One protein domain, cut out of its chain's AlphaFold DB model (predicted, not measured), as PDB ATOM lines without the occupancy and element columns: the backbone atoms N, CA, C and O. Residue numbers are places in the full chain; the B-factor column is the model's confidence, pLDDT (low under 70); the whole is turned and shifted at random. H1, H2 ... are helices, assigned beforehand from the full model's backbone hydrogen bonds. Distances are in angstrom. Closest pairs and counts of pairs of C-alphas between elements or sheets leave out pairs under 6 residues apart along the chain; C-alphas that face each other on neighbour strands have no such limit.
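AT A GLANCE: This is residues 350 to 475 of the 743 residues of the protein "Thymine dioxygenase" of Perkinsela sp. CCAP 1560/4 (UniProt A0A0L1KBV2). A helical hairpin, H3 and H4, is crossed by H5. H6 folds back across H5, H2 packs on H5, and H1 lies farthest out. The printed part, all helix and compact, has 126 residues with six named helices, radius of gyration of the C-alphas 14.5 A and spans 45 by 33 by 27 A.

HOW THE PARTS SIT: Find H1, residues 350 to 355, meeting H2, 358 to 361, only through their link. H3, 371 to 390, touches H4, 404 to 423, opposite ways at a shallow tilt of 28 degrees, closest at C-alphas 384 and 408, 5.1 A. H5, 431 to 453, touches H6, 462 to 473, with residues 438 to 446 alone, closest at C-alphas 442 and 465, 5.6 A. Except in H2, too short, every O i to N i+4 pair is within hydrogen-bond range.

IN THESE COORDINATES: Find C-alpha 350 at (54.000, -11.443, 66.569) and C-alpha 473, ending H6, at (33.109, -8.849, 55.004). H5 spans 33.5 A.

THE WHOLE: The link H3 to H4 is long; pLDDT is under 70 at residues 350 to 369, among others.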
ATOM      1  N   LEU A 350      54.867 -11.333  67.747       35.09
ATOM      2  CA  LEU A 350      54.000 -11.443  66.569       35.09
ATOM      3  C   LEU A 350      54.786 -11.655  65.268       35.09
ATOM      4  O   LEU A 350      54.386 -12.480  64.452       35.09
ATOM      5  N   LYS A 351      55.937 -10.998  65.076       31.91
ATOM      6  CA  LYS A 351      56.800 -11.244  63.902       31.91
ATOM      7  C   LYS A 351      57.315 -12.688  63.842       31.91
ATOM      8  O   LYS A 351      57.306 -13.276  62.761       31.91
ATOM      9  N   LYS A 352      57.715 -13.273  64.981       32.28
ATOM     10  CA  LYS A 352      58.150 -14.683  65.061       32.28
ATOM     11  C   LYS A 352      57.003 -15.668  64.805       32.28
ATOM     12  O   LYS A 352      57.209 -16.657  64.111       32.28
ATOM     13  N   LEU A 353      55.801 -15.376  65.307       32.81
ATOM     14  CA  LEU A 353      54.615 -16.224  65.123       32.81
ATOM     15  C   LEU A 353      54.046 -16.160  63.691       32.81
ATOM     16  O   LEU A 353      53.445 -17.119  63.213       32.81
ATOM     17  N   VAL A 354      54.222 -15.025  63.007       41.50
ATOM     18  CA  VAL A 354      53.738 -14.799  61.635       41.50
ATOM     19  C   VAL A 354      54.706 -15.369  60.599       41.50
ATOM     20  O   VAL A 354      54.253 -15.932  59.607       41.50
ATOM     21  N   GLY A 355      56.021 -15.307  60.842       34.22
ATOM     22  CA  GLY A 355      57.031 -15.875  59.942       34.22
ATOM     23  C   GLY A 355      56.879 -17.383  59.705       34.22
ATOM     24  O   GLY A 355      57.127 -17.840  58.595       34.22
ATOM     25  N   SER A 356      56.396 -18.142  60.695       36.81
ATOM     26  CA  SER A 356      56.179 -19.592  60.579       36.81
ATOM     27  C   SER A 356      54.851 -19.996  59.923       36.81
ATOM     28  O   SER A 356      54.689 -21.155  59.552       36.81
ATOM     29  N   LYS A 357      53.891 -19.070  59.754       39.09
ATOM     30  CA  LYS A 357      52.541 -19.364  59.223       39.09
ATOM     31  C   LYS A 357      52.317 -18.951  57.764       39.09
ATOM     32  O   LYS A 357      51.309 -19.337  57.179       39.09
ATOM     33  N   VAL A 358      53.240 -18.205  57.149       42.44
ATOM     34  CA  VAL A 358      53.132 -17.774  55.737       42.44
ATOM     35  C   VAL A 358      53.193 -18.956  54.754       42.44
ATOM     36  O   VAL A 358      52.605 -18.882  53.674       42.44
ATOM     37  N   ASP A 359      53.800 -20.078  55.149       44.12
ATOM     38  CA  ASP A 359      53.870 -21.302  54.337       44.12
ATOM     39  C   ASP A 359      52.571 -22.133  54.343       44.12
ATOM     40  O   ASP A 359      52.365 -22.970  53.464       44.12
ATOM     41  N   TYR A 360      51.640 -21.853  55.263       45.88
ATOM     42  CA  TYR A 360      50.415 -22.639  55.468       45.88
ATOM     43  C   TYR A 360      49.439 -22.583  54.275       45.88
ATOM     44  O   TYR A 360      48.739 -23.548  53.981       45.88
ATOM     45  N   LEU A 361      49.424 -21.467  53.534       49.50
ATOM     46  CA  LEU A 361      48.590 -21.307  52.332       49.50
ATOM     47  C   LEU A 361      49.227 -21.913  51.070       49.50
ATOM     48  O   LEU A 361      48.547 -22.092  50.066       49.50
ATOM     49  N   LYS A 362      50.519 -22.258  51.098       47.50
ATOM     50  CA  LYS A 362      51.176 -22.965  49.983       47.50
ATOM     51  C   LYS A 362      50.990 -24.482  50.075       47.50
ATOM     52  O   LYS A 362      51.101 -25.167  49.065       47.50
ATOM     53  N   SER A 363      50.634 -24.998  51.253       45.09
ATOM     54  CA  SER A 363      50.352 -26.416  51.512       45.09
ATOM     55  C   SER A 363      48.885 -26.836  51.316       45.09
ATOM     56  O   SER A 363      48.520 -27.940  51.715       45.09
ATOM     57  N   LEU A 364      48.038 -25.996  50.700       46.59
ATOM     58  CA  LEU A 364      46.588 -26.228  50.545       46.59
ATOM     59  C   LEU A 364      46.229 -27.529  49.798       46.59
ATOM     60  O   LEU A 364      45.149 -28.069  50.019       46.59
ATOM     61  N   SER A 365      47.141 -28.091  48.996       44.66
ATOM     62  CA  SER A 365      46.955 -29.396  48.340       44.66
ATOM     63  C   SER A 365      46.884 -30.584  49.311       44.66
ATOM     64  O   SER A 365      46.421 -31.652  48.925       44.66
ATOM     65  N   ARG A 366      47.317 -30.416  50.569       44.62
ATOM     66  CA  ARG A 366      47.272 -31.464  51.605       44.62
ATOM     67  C   ARG A 366      45.985 -31.457  52.443       44.62
ATOM     68  O   ARG A 366      45.804 -32.367  53.240       44.62
ATOM     69  N   ILE A 367      45.112 -30.454  52.285       52.19
ATOM     70  CA  ILE A 367      43.980 -30.165  53.197       52.19
ATOM     71  C   ILE A 367      42.617 -30.541  52.564       52.19
ATOM     72  O   ILE A 367      41.574 -30.059  52.973       52.19
ATOM     73  N   GLY A 368      42.586 -31.404  51.542       54.91
ATOM     74  CA  GLY A 368      41.317 -31.872  50.951       54.91
ATOM     75  C   GLY A 368      40.528 -30.808  50.170       54.91
ATOM     76  O   GLY A 368      39.367 -31.019  49.835       54.91
ATOM     77  N   ILE A 369      41.147 -29.667  49.849       64.06
ATOM     78  CA  ILE A 369      40.542 -28.613  49.027       64.06
ATOM     79  C   ILE A 369      40.542 -29.062  47.565       64.06
ATOM     80  O   ILE A 369      41.574 -29.503  47.052       64.06
ATOM     81  N   SER A 370      39.398 -28.931  46.886       72.06
ATOM     82  CA  SER A 370      39.260 -29.385  45.499       72.06
ATOM     83  C   SER A 370      40.277 -28.682  44.570       72.06
ATOM     84  O   SER A 370      40.501 -27.469  44.701       72.06
ATOM     85  N   PRO A 371      40.899 -29.413  43.621       72.81
ATOM     86  CA  PRO A 371      41.863 -28.852  42.670       72.81
ATOM     87  C   PRO A 371      41.315 -27.658  41.877       72.81
ATOM     88  O   PRO A 371      42.064 -26.744  41.524       72.81
ATOM     89  N   GLU A 372      40.006 -27.633  41.634       76.44
ATOM     90  CA  GLU A 372      39.299 -26.568  40.924       76.44
ATOM     91  C   GLU A 372      39.334 -25.242  41.699       76.44
ATOM     92  O   GLU A 372      39.605 -24.198  41.106       76.44
ATOM     93  N   ILE A 373      39.147 -25.272  43.026       75.00
ATOM     94  CA  ILE A 373      39.220 -24.072  43.884       75.00
ATOM     95  C   ILE A 373      40.648 -23.516  43.910       75.00
ATOM     96  O   ILE A 373      40.846 -22.302  43.878       75.00
ATOM     97  N   ILE A 374      41.652 -24.397  43.937       74.44
ATOM     98  CA  ILE A 374      43.067 -24.001  43.913       74.44
ATOM     99  C   ILE A 374      43.421 -23.356  42.567       74.44
ATOM    100  O   ILE A 374      44.102 -22.329  42.530       74.44
ATOM    101  N   LYS A 375      42.931 -23.922  41.460       81.06
ATOM    102  CA  LYS A 375      43.115 -23.346  40.123       81.06
ATOM    103  C   LYS A 375      42.480 -21.955  40.028       81.06
ATOM    104  O   LYS A 375      43.143 -21.013  39.596       81.06
ATOM    105  N   GLU A 376      41.242 -21.814  40.498       83.50
ATOM    106  CA  GLU A 376      40.526 -20.535  40.518       83.50
ATOM    107  C   GLU A 376      41.246 -19.494  41.395       83.50
ATOM    108  O   GLU A 376      41.402 -18.339  41.000       83.50
ATOM    109  N   TRP A 377      41.763 -19.904  42.556       85.25
ATOM    110  CA  TRP A 377      42.564 -19.052  43.437       85.25
ATOM    111  C   TRP A 377      43.795 -18.484  42.728       85.25
ATOM    112  O   TRP A 377      44.025 -17.273  42.760       85.25
ATOM    113  N   GLU A 378      44.571 -19.330  42.047       84.19
ATOM    114  CA  GLU A 378      45.764 -18.889  41.321       84.19
ATOM    115  C   GLU A 378      45.425 -17.946  40.155       84.19
ATOM    116  O   GLU A 378      46.141 -16.966  39.924       84.19
ATOM    117  N   GLU A 379      44.321 -18.187  39.445       87.88
ATOM    118  CA  GLU A 379      43.839 -17.317  38.365       87.88
ATOM    119  C   GLU A 379      43.411 -15.935  38.880       87.88
ATOM    120  O   GLU A 379      43.889 -14.907  38.381       87.88
ATOM    121  N   ARG A 380      42.574 -15.888  39.924       86.44
ATOM    122  CA  ARG A 380      42.099 -14.630  40.527       86.44
ATOM    123  C   ARG A 380      43.232 -13.854  41.191       86.44
ATOM    124  O   ARG A 380      43.307 -12.634  41.044       86.44
ATOM    125  N   LYS A 381      44.165 -14.547  41.850       89.75
ATOM    126  CA  LYS A 381      45.351 -13.933  42.464       89.75
ATOM    127  C   LYS A 381      46.237 -13.290  41.401       89.75
ATOM    128  O   LYS A 381      46.687 -12.161  41.589       89.75
ATOM    129  N   ARG A 382      46.451 -13.959  40.263       87.88
ATOM    130  CA  ARG A 382      47.219 -13.409  39.132       87.88
ATOM    131  C   ARG A 382      46.537 -12.183  38.520       87.88
ATOM    132  O   ARG A 382      47.213 -11.194  38.245       87.88
ATOM    133  N   SER A 383      45.213 -12.226  38.357       89.44
ATOM    134  CA  SER A 383      44.418 -11.082  37.890       89.44
ATOM    135  C   SER A 383      44.559  -9.876  38.829       89.44
ATOM    136  O   SER A 383      44.920  -8.786  38.381       89.44
ATOM    137  N   TRP A 384      44.389 -10.077  40.139       92.75
ATOM    138  CA  TRP A 384      44.571  -9.017  41.133       92.75
ATOM    139  C   TRP A 384      46.000  -8.455  41.136       92.75
ATOM    140  O   TRP A 384      46.170  -7.235  41.115       92.75
ATOM    141  N   LEU A 385      47.025  -9.317  41.089       89.31
ATOM    142  CA  LEU A 385      48.435  -8.906  41.029       89.31
ATOM    143  C   LEU A 385      48.750  -8.056  39.787       89.31
ATOM    144  O   LEU A 385      49.515  -7.095  39.880       89.31
ATOM    145  N   SER A 386      48.145  -8.374  38.640       88.69
ATOM    146  CA  SER A 386      48.282  -7.576  37.417       88.69
ATOM    147  C   SER A 386      47.664  -6.185  37.587       88.69
ATOM    148  O   SER A 386      48.340  -5.172  37.392       88.69
ATOM    149  N   HIS A 387      46.412  -6.112  38.048       87.31
ATOM    150  CA  HIS A 387      45.709  -4.840  38.224       87.31
ATOM    151  C   HIS A 387      46.345  -3.947  39.293       87.31
ATOM    152  O   HIS A 387      46.450  -2.734  39.101       87.31
ATOM    153  N   ILE A 388      46.814  -4.520  40.404       85.06
ATOM    154  CA  ILE A 388      47.442  -3.728  41.466       85.06
ATOM    155  C   ILE A 388      48.800  -3.184  41.022       85.06
ATOM    156  O   ILE A 388      49.157  -2.061  41.376       85.06
ATOM    157  N   HIS A 389      49.531  -3.922  40.185       85.06
ATOM    158  CA  HIS A 389      50.763  -3.425  39.585       85.06
ATOM    159  C   HIS A 389      50.503  -2.301  38.574       85.06
ATOM    160  O   HIS A 389      51.159  -1.266  38.643       85.06
ATOM    161  N   GLN A 390      49.500  -2.452  37.702       82.81
ATOM    162  CA  GLN A 390      49.100  -1.421  36.731       82.81
ATOM    163  C   GLN A 390      48.563  -0.143  37.397       82.81
ATOM    164  O   GLN A 390      48.720   0.951  36.865       82.81
ATOM    165  N   SER A 391      47.967  -0.261  38.587       78.50
ATOM    166  CA  SER A 391      47.458   0.881  39.363       78.50
ATOM    167  C   SER A 391      48.547   1.742  40.024       78.50
ATOM    168  O   SER A 391      48.246   2.729  40.703       78.50
ATOM    169  N   ARG A 392      49.823   1.373  39.862       73.19
ATOM    170  CA  ARG A 392      50.954   2.108  40.426       73.19
ATOM    171  C   ARG A 392      51.243   3.361  39.599       73.19
ATOM    172  O   ARG A 392      51.602   3.276  38.428       73.19
ATOM    173  N   ARG A 393      51.191   4.530  40.242       65.75
ATOM    174  CA  ARG A 393      51.661   5.813  39.690       65.75
ATOM    175  C   ARG A 393      52.557   6.506  40.716       65.75
ATOM    176  O   ARG A 393      52.211   6.567  41.892       65.75
ATOM    177  N   SER A 394      53.737   6.965  40.294       58.47
ATOM    178  CA  SER A 394      54.689   7.721  41.135       58.47
ATOM    179  C   SER A 394      54.982   7.094  42.512       58.47
ATOM    180  O   SER A 394      55.012   7.773  43.532       58.47
ATOM    181  N   GLY A 395      55.148   5.767  42.564       61.06
ATOM    182  CA  GLY A 395      55.482   5.037  43.798       61.06
ATOM    183  C   GLY A 395      54.318   4.801  44.771       61.06
ATOM    184  O   GLY A 395      54.524   4.178  45.813       61.06
ATOM    185  N   ARG A 396      53.093   5.231  44.438       61.94
ATOM    186  CA  ARG A 396      51.875   4.974  45.223       61.94
ATOM    187  C   ARG A 396      50.902   4.076  44.449       61.94
ATOM    188  O   ARG A 396      50.751   4.195  43.236       61.94
ATOM    189  N   ILE A 397      50.238   3.170  45.169       73.12
ATOM    190  CA  ILE A 397      49.156   2.322  44.642       73.12
ATOM    191  C   ILE A 397      47.832   3.069  44.817       73.12
ATOM    192  O   ILE A 397      47.405   3.305  45.961       73.12
ATOM    193  N   LEU A 398      47.205   3.429  43.695       68.88
ATOM    194  CA  LEU A 398      45.887   4.057  43.655       68.88
ATOM    195  C   LEU A 398      44.811   2.964  43.651       68.88
ATOM    196  O   LEU A 398      44.567   2.314  42.639       68.88
ATOM    197  N   TRP A 399      44.170   2.746  44.799       76.62
ATOM    198  CA  TRP A 399      43.142   1.718  44.953       76.62
ATOM    199  C   TRP A 399      41.761   2.364  45.004       76.62
ATOM    200  O   TRP A 399      41.285   2.732  46.077       76.62
ATOM    201  N   SER A 400      41.126   2.522  43.839       73.38
ATOM    202  CA  SER A 400      39.764   3.054  43.767       73.38
ATOM    203  C   SER A 400      38.752   2.009  44.219       73.38
ATOM    204  O   SER A 400      38.906   0.818  43.947       73.38
ATOM    205  N   ASN A 401      37.695   2.455  44.897       68.44
ATOM    206  CA  ASN A 401      36.650   1.542  45.334       68.44
ATOM    207  C   ASN A 401      35.836   1.015  44.165       68.44
ATOM    208  O   ASN A 401      35.410  -0.111  44.279       68.44
ATOM    209  N   THR A 402      35.658   1.753  43.065       65.31
ATOM    210  CA  THR A 402      34.793   1.416  41.913       65.31
ATOM    211  C   THR A 402      35.521   0.789  40.713       65.31
ATOM    212  O   THR A 402      34.888   0.466  39.714       65.31
ATOM    213  N   GLY A 403      36.847   0.622  40.778       74.50
ATOM    214  CA  GLY A 403      37.662   0.191  39.634       74.50
ATOM    215  C   GLY A 403      37.884  -1.320  39.511       74.50
ATOM    216  O   GLY A 403      37.646  -2.092  40.441       74.50
ATOM    217  N   ALA A 404      38.452  -1.729  38.369       79.12
ATOM    218  CA  ALA A 404      38.785  -3.123  38.046       79.12
ATOM    219  C   ALA A 404      39.693  -3.803  39.092       79.12
ATOM    220  O   ALA A 404      39.541  -4.989  39.369       79.12
ATOM    221  N   LEU A 405      40.586  -3.044  39.744       84.44
ATOM    222  CA  LEU A 405      41.408  -3.536  40.855       84.44
ATOM    223  C   LEU A 405      40.556  -4.024  42.037       84.44
ATOM    224  O   LEU A 405      40.827  -5.084  42.600       84.44
ATOM    225  N   ASN A 406      39.523  -3.268  42.414       84.31
ATOM    226  CA  ASN A 406      38.668  -3.635  43.535       84.31
ATOM    227  C   ASN A 406      37.768  -4.826  43.194       84.31
ATOM    228  O   ASN A 406      37.584  -5.708  44.027       84.31
ATOM    229  N   GLN A 407      37.276  -4.896  41.955       83.19
ATOM    230  CA  GLN A 407      36.512  -6.046  41.464       83.19
ATOM    231  C   GLN A 407      37.361  -7.325  41.455       83.19
ATOM    232  O   GLN A 407      36.931  -8.356  41.971       83.19
ATOM    233  N   ALA A 408      38.597  -7.248  40.953       86.12
ATOM    234  CA  ALA A 408      39.540  -8.365  40.983       86.12
ATOM    235  C   ALA A 408      39.881  -8.795  42.421       86.12
ATOM    236  O   ALA A 408      40.027  -9.985  42.692       86.12
ATOM    237  N   PHE A 409      39.970  -7.841  43.353       90.25
ATOM    238  CA  PHE A 409      40.199  -8.131  44.767       90.25
ATOM    239  C   PHE A 409      39.001  -8.812  45.441       90.25
ATOM    240  O   PHE A 409      39.189  -9.787  46.160       90.25
ATOM    241  N   PHE A 410      37.771  -8.357  45.197       87.88
ATOM    242  CA  PHE A 410      36.577  -8.992  45.771       87.88
ATOM    243  C   PHE A 410      36.361 -10.399  45.216       87.88
ATOM    244  O   PHE A 410      36.120 -11.316  45.997       87.88
ATOM    245  N   ALA A 411      36.582 -10.605  43.915       84.62
ATOM    246  CA  ALA A 411      36.566 -11.943  43.324       84.62
ATOM    247  C   ALA A 411      37.632 -12.867  43.949       84.62
ATOM    248  O   ALA A 411      37.402 -14.062  44.122       84.62
ATOM    249  N   LEU A 412      38.796 -12.327  44.324       88.81
ATOM    250  CA  LEU A 412      39.819 -13.072  45.060       88.81
ATOM    251  C   LEU A 412      39.376 -13.400  46.497       88.81
ATOM    252  O   LEU A 412      39.611 -14.512  46.973       88.81
ATOM    253  N   CYS A 413      38.709 -12.466  47.180       87.50
ATOM    254  CA  CYS A 413      38.141 -12.681  48.512       87.50
ATOM    255  C   CYS A 413      37.003 -13.715  48.521       87.50
ATOM    256  O   CYS A 413      36.906 -14.480  49.480       87.50
ATOM    257  N   ASP A 414      36.206 -13.814  47.452       85.75
ATOM    258  CA  ASP A 414      35.185 -14.860  47.293       85.75
ATOM    259  C   ASP A 414      35.798 -16.263  47.290       85.75
ATOM    260  O   ASP A 414      35.348 -17.156  48.016       85.75
ATOM    261  N   VAL A 415      36.886 -16.452  46.539       84.12
ATOM    262  CA  VAL A 415      37.622 -17.722  46.535       84.12
ATOM    263  C   VAL A 415      38.308 -17.957  47.886       84.12
ATOM    264  O   VAL A 415      38.263 -19.073  48.405       84.12
ATOM    265  N   ALA A 416      38.863 -16.915  48.517       84.44
ATOM    266  CA  ALA A 416      39.454 -17.009  49.857       84.44
ATOM    267  C   ALA A 416      38.434 -17.462  50.916       84.44
ATOM    268  O   ALA A 416      38.752 -18.272  51.787       84.44
ATOM    269  N   ASN A 417      37.197 -16.970  50.833       83.75
ATOM    270  CA  ASN A 417      36.103 -17.375  51.710       83.75
ATOM    271  C   ASN A 417      35.718 -18.841  51.516       83.75
ATOM    272  O   ASN A 417      35.473 -19.538  52.498       83.75
ATOM    273  N   ARG A 418      35.698 -19.321  50.271       81.06
ATOM    274  CA  ARG A 418      35.445 -20.737  49.968       81.06
ATOM    275  C   ARG A 418      36.565 -21.633  50.498       81.06
ATOM    276  O   ARG A 418      36.268 -22.664  51.088       81.06
ATOM    277  N   ILE A 419      37.823 -21.203  50.373       77.81
ATOM    278  CA  ILE A 419      38.982 -21.879  50.978       77.81
ATOM    279  C   ILE A 419      38.845 -21.927  52.504       77.81
ATOM    280  O   ILE A 419      39.011 -22.986  53.096       77.81
ATOM    281  N   PHE A 420      38.494 -20.811  53.145       78.81
ATOM    282  CA  PHE A 420      38.261 -20.769  54.590       78.81
ATOM    283  C   PHE A 420      37.165 -21.748  55.029       78.81
ATOM    284  O   PHE A 420      37.372 -22.521  55.957       78.81
ATOM    285  N   ASN A 421      36.027 -21.755  54.334       75.12
ATOM    286  CA  ASN A 421      34.912 -22.642  54.661       75.12
ATOM    287  C   ASN A 421      35.261 -24.123  54.448       75.12
ATOM    288  O   ASN A 421      34.798 -24.959  55.216       75.12
ATOM    289  N   ALA A 422      36.092 -24.438  53.449       71.06
ATOM    290  CA  ALA A 422      36.601 -25.789  53.224       71.06
ATOM    291  C   ALA A 422      37.600 -26.232  54.310       71.06
ATOM    292  O   ALA A 422      37.636 -27.400  54.661       71.06
ATOM    293  N   ILE A 423      38.388 -25.309  54.875       68.00
ATOM    294  CA  ILE A 423      39.341 -25.611  55.960       68.00
ATOM    295  C   ILE A 423      38.625 -25.851  57.297       68.00
ATOM    296  O   ILE A 423      39.103 -26.630  58.115       68.00
ATOM    297  N   VAL A 424      37.510 -25.159  57.540       67.06
ATOM    298  CA  VAL A 424      36.764 -25.225  58.812       67.06
ATOM    299  C   VAL A 424      35.676 -26.319  58.798       67.06
ATOM    300  O   VAL A 424      34.973 -26.510  59.788       67.06
ATOM    301  N   ASP A 425      35.563 -27.069  57.695       58.88
ATOM    302  CA  ASP A 425      34.789 -28.315  57.556       58.88
ATOM    303  C   ASP A 425      33.367 -28.247  58.153       58.88
ATOM    304  O   ASP A 425      32.914 -29.094  58.922       58.88
ATOM    305  N   GLY A 426      32.648 -27.161  57.845       52.00
ATOM    306  CA  GLY A 426      31.250 -26.975  58.253       52.00
ATOM    307  C   GLY A 426      31.003 -26.757  59.753       52.00
ATOM    308  O   GLY A 426      29.849 -26.553  60.145       52.00
ATOM    309  N   ALA A 427      32.032 -26.728  60.605       46.75
ATOM    310  CA  ALA A 427      31.877 -26.260  61.978       46.75
ATOM    311  C   ALA A 427      31.560 -24.755  61.965       46.75
ATOM    312  O   ALA A 427      32.062 -24.003  61.128       46.75
ATOM    313  N   LYS A 428      30.699 -24.291  62.882       51.75
ATOM    314  CA  LYS A 428      30.374 -22.863  63.033       51.75
ATOM    315  C   LYS A 428      31.644 -22.090  63.394       51.75
ATOM    316  O   LYS A 428      31.955 -21.941  64.571       51.75
ATOM    317  N   ALA A 429      32.350 -21.606  62.375       56.88
ATOM    318  CA  ALA A 429      33.576 -20.846  62.521       56.88
ATOM    319  C   ALA A 429      33.358 -19.669  63.479       56.88
ATOM    320  O   ALA A 429      32.443 -18.852  63.300       56.88
ATOM    321  N   GLY A 430      34.198 -19.575  64.504       58.19
ATOM    322  CA  GLY A 430      34.168 -18.460  65.434       58.19
ATOM    323  C   GLY A 430      34.652 -17.170  64.765       58.19
ATOM    324  O   GLY A 430      35.549 -17.178  63.921       58.19
ATOM    325  N   LYS A 431      34.133 -16.016  65.212       63.62
ATOM    326  CA  LYS A 431      34.670 -14.688  64.838       63.62
ATOM    327  C   LYS A 431      36.211 -14.581  64.962       63.62
ATOM    328  O   LYS A 431      36.815 -13.959  64.086       63.62
ATOM    329  N   PRO A 432      36.877 -15.185  65.973       63.59
ATOM    330  CA  PRO A 432      38.338 -15.136  66.092       63.59
ATOM    331  C   PRO A 432      39.078 -15.897  64.984       63.59
ATOM    332  O   PRO A 432      40.113 -15.440  64.503       63.59
ATOM    333  N   GLU A 433      38.551 -17.039  64.542       64.31
ATOM    334  CA  GLU A 433      39.172 -17.880  63.509       64.31
ATOM    335  C   GLU A 433      39.126 -17.190  62.149       64.31
ATOM    336  O   GLU A 433      40.125 -17.160  61.426       64.31
ATOM    337  N   LYS A 434      37.996 -16.539  61.851       74.38
ATOM    338  CA  LYS A 434      37.838 -15.729  60.645       74.38
ATOM    339  C   LYS A 434      38.786 -14.530  60.629       74.38
ATOM    340  O   LYS A 434      39.470 -14.297  59.634       74.38
ATOM    341  N   SER A 435      38.892 -13.820  61.753       70.00
ATOM    342  CA  SER A 435      39.818 -12.692  61.906       70.00
ATOM    343  C   SER A 435      41.280 -13.116  61.702       70.00
ATOM    344  O   SER A 435      42.022 -12.469  60.958       70.00
ATOM    345  N   ASN A 436      41.675 -14.258  62.274       71.06
ATOM    346  CA  ASN A 436      43.008 -14.830  62.083       71.06
ATOM    347  C   ASN A 436      43.266 -15.224  60.620       71.06
ATOM    348  O   ASN A 436      44.345 -14.942  60.094       71.06
ATOM    349  N   PHE A 437      42.286 -15.830  59.945       75.50
ATOM    350  CA  PHE A 437      42.392 -16.165  58.524       75.50
ATOM    351  C   PHE A 437      42.575 -14.918  57.650       75.50
ATOM    352  O   PHE A 437      43.456 -14.893  56.794       75.50
ATOM    353  N   ASN A 438      41.814 -13.852  57.898       78.44
ATOM    354  CA  ASN A 438      41.922 -12.600  57.144       78.44
ATOM    355  C   ASN A 438      43.276 -11.914  57.326       78.44
ATOM    356  O   ASN A 438      43.825 -11.349  56.379       78.44
ATOM    357  N   MET A 439      43.838 -11.985  58.533       74.31
ATOM    358  CA  MET A 439      45.188 -11.496  58.796       74.31
ATOM    359  C   MET A 439      46.226 -12.287  57.987       74.31
ATOM    360  O   MET A 439      47.084 -11.692  57.334       74.31
ATOM    361  N   LEU A 440      46.125 -13.622  57.976       72.56
ATOM    362  CA  LEU A 440      47.006 -14.485  57.181       72.56
ATOM    363  C   LEU A 440      46.864 -14.212  55.679       72.56
ATOM    364  O   LEU A 440      47.873 -14.092  54.983       72.56
ATOM    365  N   LEU A 441      45.633 -14.036  55.199       78.88
ATOM    366  CA  LEU A 441      45.325 -13.656  53.824       78.88
ATOM    367  C   LEU A 441      45.992 -12.323  53.455       78.88
ATOM    368  O   LEU A 441      46.691 -12.241  52.445       78.88
ATOM    369  N   ALA A 442      45.851 -11.292  54.290       79.06
ATOM    370  CA  ALA A 442      46.453  -9.985  54.040       79.06
ATOM    371  C   ALA A 442      47.986 -10.047  53.980       79.06
ATOM    372  O   ALA A 442      48.607  -9.435  53.104       79.06
ATOM    373  N   VAL A 443      48.606 -10.803  54.890       76.12
ATOM    374  CA  VAL A 443      50.062 -11.005  54.908       76.12
ATOM    375  C   VAL A 443      50.517 -11.746  53.653       76.12
ATOM    376  O   VAL A 443      51.494 -11.332  53.028       76.12
ATOM    377  N   HIS A 444      49.796 -12.791  53.249       80.31
ATOM    378  CA  HIS A 444      50.106 -13.574  52.058       80.31
ATOM    379  C   HIS A 444      50.036 -12.735  50.777       80.31
ATOM    380  O   HIS A 444      50.984 -12.727  49.992       80.31
ATOM    381  N   LEU A 445      48.958 -11.970  50.588       83.88
ATOM    382  CA  LEU A 445      48.781 -11.117  49.409       83.88
ATOM    383  C   LEU A 445      49.852 -10.030  49.317       83.88
ATOM    384  O   LEU A 445      50.372  -9.748  48.235       83.88
ATOM    385  N   ARG A 446      50.237  -9.454  50.461       84.25
ATOM    386  CA  ARG A 446      51.357  -8.514  50.523       84.25
ATOM    387  C   ARG A 446      52.670  -9.194  50.139       84.25
ATOM    388  O   ARG A 446      53.408  -8.656  49.316       84.25
ATOM    389  N   ALA A 447      52.965 -10.354  50.724       78.50
ATOM    390  CA  ALA A 447      54.197 -11.089  50.457       78.50
ATOM    391  C   ALA A 447      54.330 -11.455  48.970       78.50
ATOM    392  O   ALA A 447      55.395 -11.225  48.398       78.50
ATOM    393  N   GLU A 448      53.259 -11.928  48.325       81.50
ATOM    394  CA  GLU A 448      53.324 -12.260  46.898       81.50
ATOM    395  C   GLU A 448      53.424 -11.047  45.987       81.50
ATOM    396  O   GLU A 448      54.166 -11.099  45.010       81.50
ATOM    397  N   TYR A 449      52.815  -9.914  46.335       84.31
ATOM    398  CA  TYR A 449      53.062  -8.681  45.590       84.31
ATOM    399  C   TYR A 449      54.552  -8.288  45.606       84.31
ATOM    400  O   TYR A 449      55.139  -8.003  44.559       84.31
ATOM    401  N   HIS A 450      55.194  -8.332  46.778       79.62
ATOM    402  CA  HIS A 450      56.623  -8.026  46.896       79.62
ATOM    403  C   HIS A 450      57.509  -9.061  46.192       79.62
ATOM    404  O   HIS A 450      58.496  -8.682  45.559       79.62
ATOM    405  N   ARG A 451      57.160 -10.352  46.269       79.69
ATOM    406  CA  ARG A 451      57.925 -11.440  45.643       79.69
ATOM    407  C   ARG A 451      57.854 -11.382  44.119       79.69
ATOM    408  O   ARG A 451      58.892 -11.484  43.467       79.69
ATOM    409  N   THR A 452      56.660 -11.198  43.555       83.00
ATOM    410  CA  THR A 452      56.434 -11.199  42.101       83.00
ATOM    411  C   THR A 452      57.089 -10.003  41.419       83.00
ATOM    412  O   THR A 452      57.719 -10.170  40.378       83.00
ATOM    413  N   PHE A 453      57.003  -8.808  42.011       83.00
ATOM    414  CA  PHE A 453      57.498  -7.576  41.383       83.00
ATOM    415  C   PHE A 453      58.843  -7.079  41.941       83.00
ATOM    416  O   PHE A 453      59.309  -6.014  41.541       83.00
ATOM    417  N   LYS A 454      59.473  -7.833  42.857       76.50
ATOM    418  CA  LYS A 454      60.784  -7.537  43.475       76.50
ATOM    419  C   LYS A 454      60.906  -6.095  44.013       76.50
ATOM    420  O   LYS A 454      61.967  -5.476  43.934       76.50
ATOM    421  N   VAL A 455      59.817  -5.547  44.556       69.81
ATOM    422  CA  VAL A 455      59.752  -4.155  45.039       69.81
ATOM    423  C   VAL A 455      60.322  -4.064  46.459       69.81
ATOM    424  O   VAL A 455      59.798  -4.713  47.367       69.81
ATOM    425  N   LYS A 456      61.375  -3.249  46.648       52.12
ATOM    426  CA  LYS A 456      62.090  -3.072  47.931       52.12
ATOM    427  C   LYS A 456      61.364  -2.172  48.954       52.12
ATOM    428  O   LYS A 456      61.611  -2.323  50.144       52.12
ATOM    429  N   ASP A 457      60.449  -1.302  48.518       54.19
ATOM    430  CA  ASP A 457      59.718  -0.354  49.381       54.19
ATOM    431  C   ASP A 457      58.342  -0.851  49.840       54.19
ATOM    432  O   ASP A 457      57.648  -1.543  49.095       54.19
ATOM    433  N   ILE A 458      57.897  -0.404  51.027       56.88
ATOM    434  CA  ILE A 458      56.582  -0.675  51.656       56.88
ATOM    435  C   ILE A 458      55.434   0.059  50.917       56.88
ATOM    436  O   ILE A 458      54.672   0.823  51.502       56.88
ATOM    437  N   GLN A 459      55.283  -0.164  49.609       62.53
ATOM    438  CA  GLN A 459      54.271   0.519  48.786       62.53
ATOM    439  C   GLN A 459      52.850  -0.032  49.002       62.53
ATOM    440  O   GLN A 459      51.869   0.709  48.895       62.53
ATOM    441  N   LEU A 460      52.726  -1.315  49.364       72.19
ATOM    442  CA  LEU A 460      51.458  -1.954  49.723       72.19
ATOM    443  C   LEU A 460      51.413  -2.240  51.228       72.19
ATOM    444  O   LEU A 460      51.907  -3.261  51.711       72.19
ATOM    445  N   SER A 461      50.831  -1.313  51.991       75.50
ATOM    446  CA  SER A 461      50.689  -1.478  53.441       75.50
ATOM    447  C   SER A 461      49.739  -2.635  53.781       75.50
ATOM    448  O   SER A 461      48.686  -2.776  53.158       75.50
ATOM    449  N   LEU A 462      50.063  -3.402  54.825       71.38
ATOM    450  CA  LEU A 462      49.188  -4.462  55.341       71.38
ATOM    451  C   LEU A 462      47.816  -3.902  55.767       71.38
ATOM    452  O   LEU A 462      46.787  -4.506  55.490       71.38
ATOM    453  N   LYS A 463      47.810  -2.692  56.349       69.06
ATOM    454  CA  LYS A 463      46.602  -1.954  56.747       69.06
ATOM    455  C   LYS A 463      45.643  -1.732  55.571       69.06
ATOM    456  O   LYS A 463      44.453  -1.965  55.730       69.06
ATOM    457  N   LYS A 464      46.142  -1.356  54.381       75.75
ATOM    458  CA  LYS A 464      45.308  -1.184  53.170       75.75
ATOM    459  C   LYS A 464      44.586  -2.472  52.769       75.75
ATOM    460  O   LYS A 464      43.408  -2.412  52.444       75.75
ATOM    461  N   ILE A 465      45.272  -3.618  52.803       80.06
ATOM    462  CA  ILE A 465      44.661  -4.904  52.434       80.06
ATOM    463  C   ILE A 465      43.612  -5.307  53.477       80.06
ATOM    464  O   ILE A 465      42.506  -5.678  53.105       80.06
ATOM    465  N   ILE A 466      43.917  -5.163  54.771       76.31
ATOM    466  CA  ILE A 466      42.982  -5.481  55.865       76.31
ATOM    467  C   ILE A 466      41.705  -4.637  55.775       76.31
ATOM    468  O   ILE A 466      40.613  -5.183  55.894       76.31
ATOM    469  N   VAL A 467      41.823  -3.333  55.499       77.31
ATOM    470  CA  VAL A 467      40.657  -2.455  55.283       77.31
ATOM    471  C   VAL A 467      39.782  -2.983  54.145       77.31
ATOM    472  O   VAL A 467      38.573  -3.077  54.304       77.31
ATOM    473  N   LYS A 468      40.379  -3.408  53.025       82.31
ATOM    474  CA  LYS A 468      39.622  -3.941  51.884       82.31
ATOM    475  C   LYS A 468      38.978  -5.299  52.167       82.31
ATOM    476  O   LYS A 468      37.908  -5.575  51.637       82.31
ATOM    477  N   ILE A 469      39.597  -6.135  53.005       82.69
ATOM    478  CA  ILE A 469      38.976  -7.382  53.475       82.69
ATOM    479  C   ILE A 469      37.765  -7.063  54.358       82.69
ATOM    480  O   ILE A 469      36.714  -7.666  54.177       82.69
ATOM    481  N   HIS A 470      37.864  -6.075  55.251       76.88
ATOM    482  CA  HIS A 470      36.711  -5.631  56.039       76.88
ATOM    483  C   HIS A 470      35.598  -5.041  55.160       76.88
ATOM    484  O   HIS A 470      34.437  -5.390  55.364       76.88
ATOM    485  N   ASP A 471      35.933  -4.239  54.141       74.50
ATOM    486  CA  ASP A 471      34.955  -3.728  53.164       74.50
ATOM    487  C   ASP A 471      34.178  -4.870  52.480       74.50
ATOM    488  O   ASP A 471      32.985  -4.743  52.193       74.50
ATOM    489  N   TYR A 472      34.851  -5.993  52.226       80.50
ATOM    490  CA  TYR A 472      34.246  -7.199  51.675       80.50
ATOM    491  C   TYR A 472      33.363  -7.941  52.703       80.50
ATOM    492  O   TYR A 472      32.238  -8.325  52.379       80.50
ATOM    493  N   GLU A 473      33.818  -8.098  53.952       73.50
ATOM    494  CA  GLU A 473      33.109  -8.849  55.004       73.50
ATOM    495  C   GLU A 473      31.856  -8.169  55.553       73.50
ATOM    496  O   GLU A 473      30.852  -8.838  55.796       73.50
ATOM    497  N   PHE A 474      31.881  -6.848  55.736       63.31
ATOM    498  CA  PHE A 474      30.723  -6.097  56.236       63.31
ATOM    499  C   PHE A 474      29.625  -5.916  55.179       63.31
ATOM    500  O   PHE A 474      28.627  -5.230  55.411       63.31
ATOM    501  N   GLY A 475      29.793  -6.582  54.032       54.09
ATOM    502  CA  GLY A 475      28.966  -6.449  52.860       54.09
ATOM    503  C   GLY A 475      29.235  -5.103  52.215       54.09
ATOM    504  O   GLY A 475      28.923  -4.056  52.782       54.09
TER     505      GLY A 475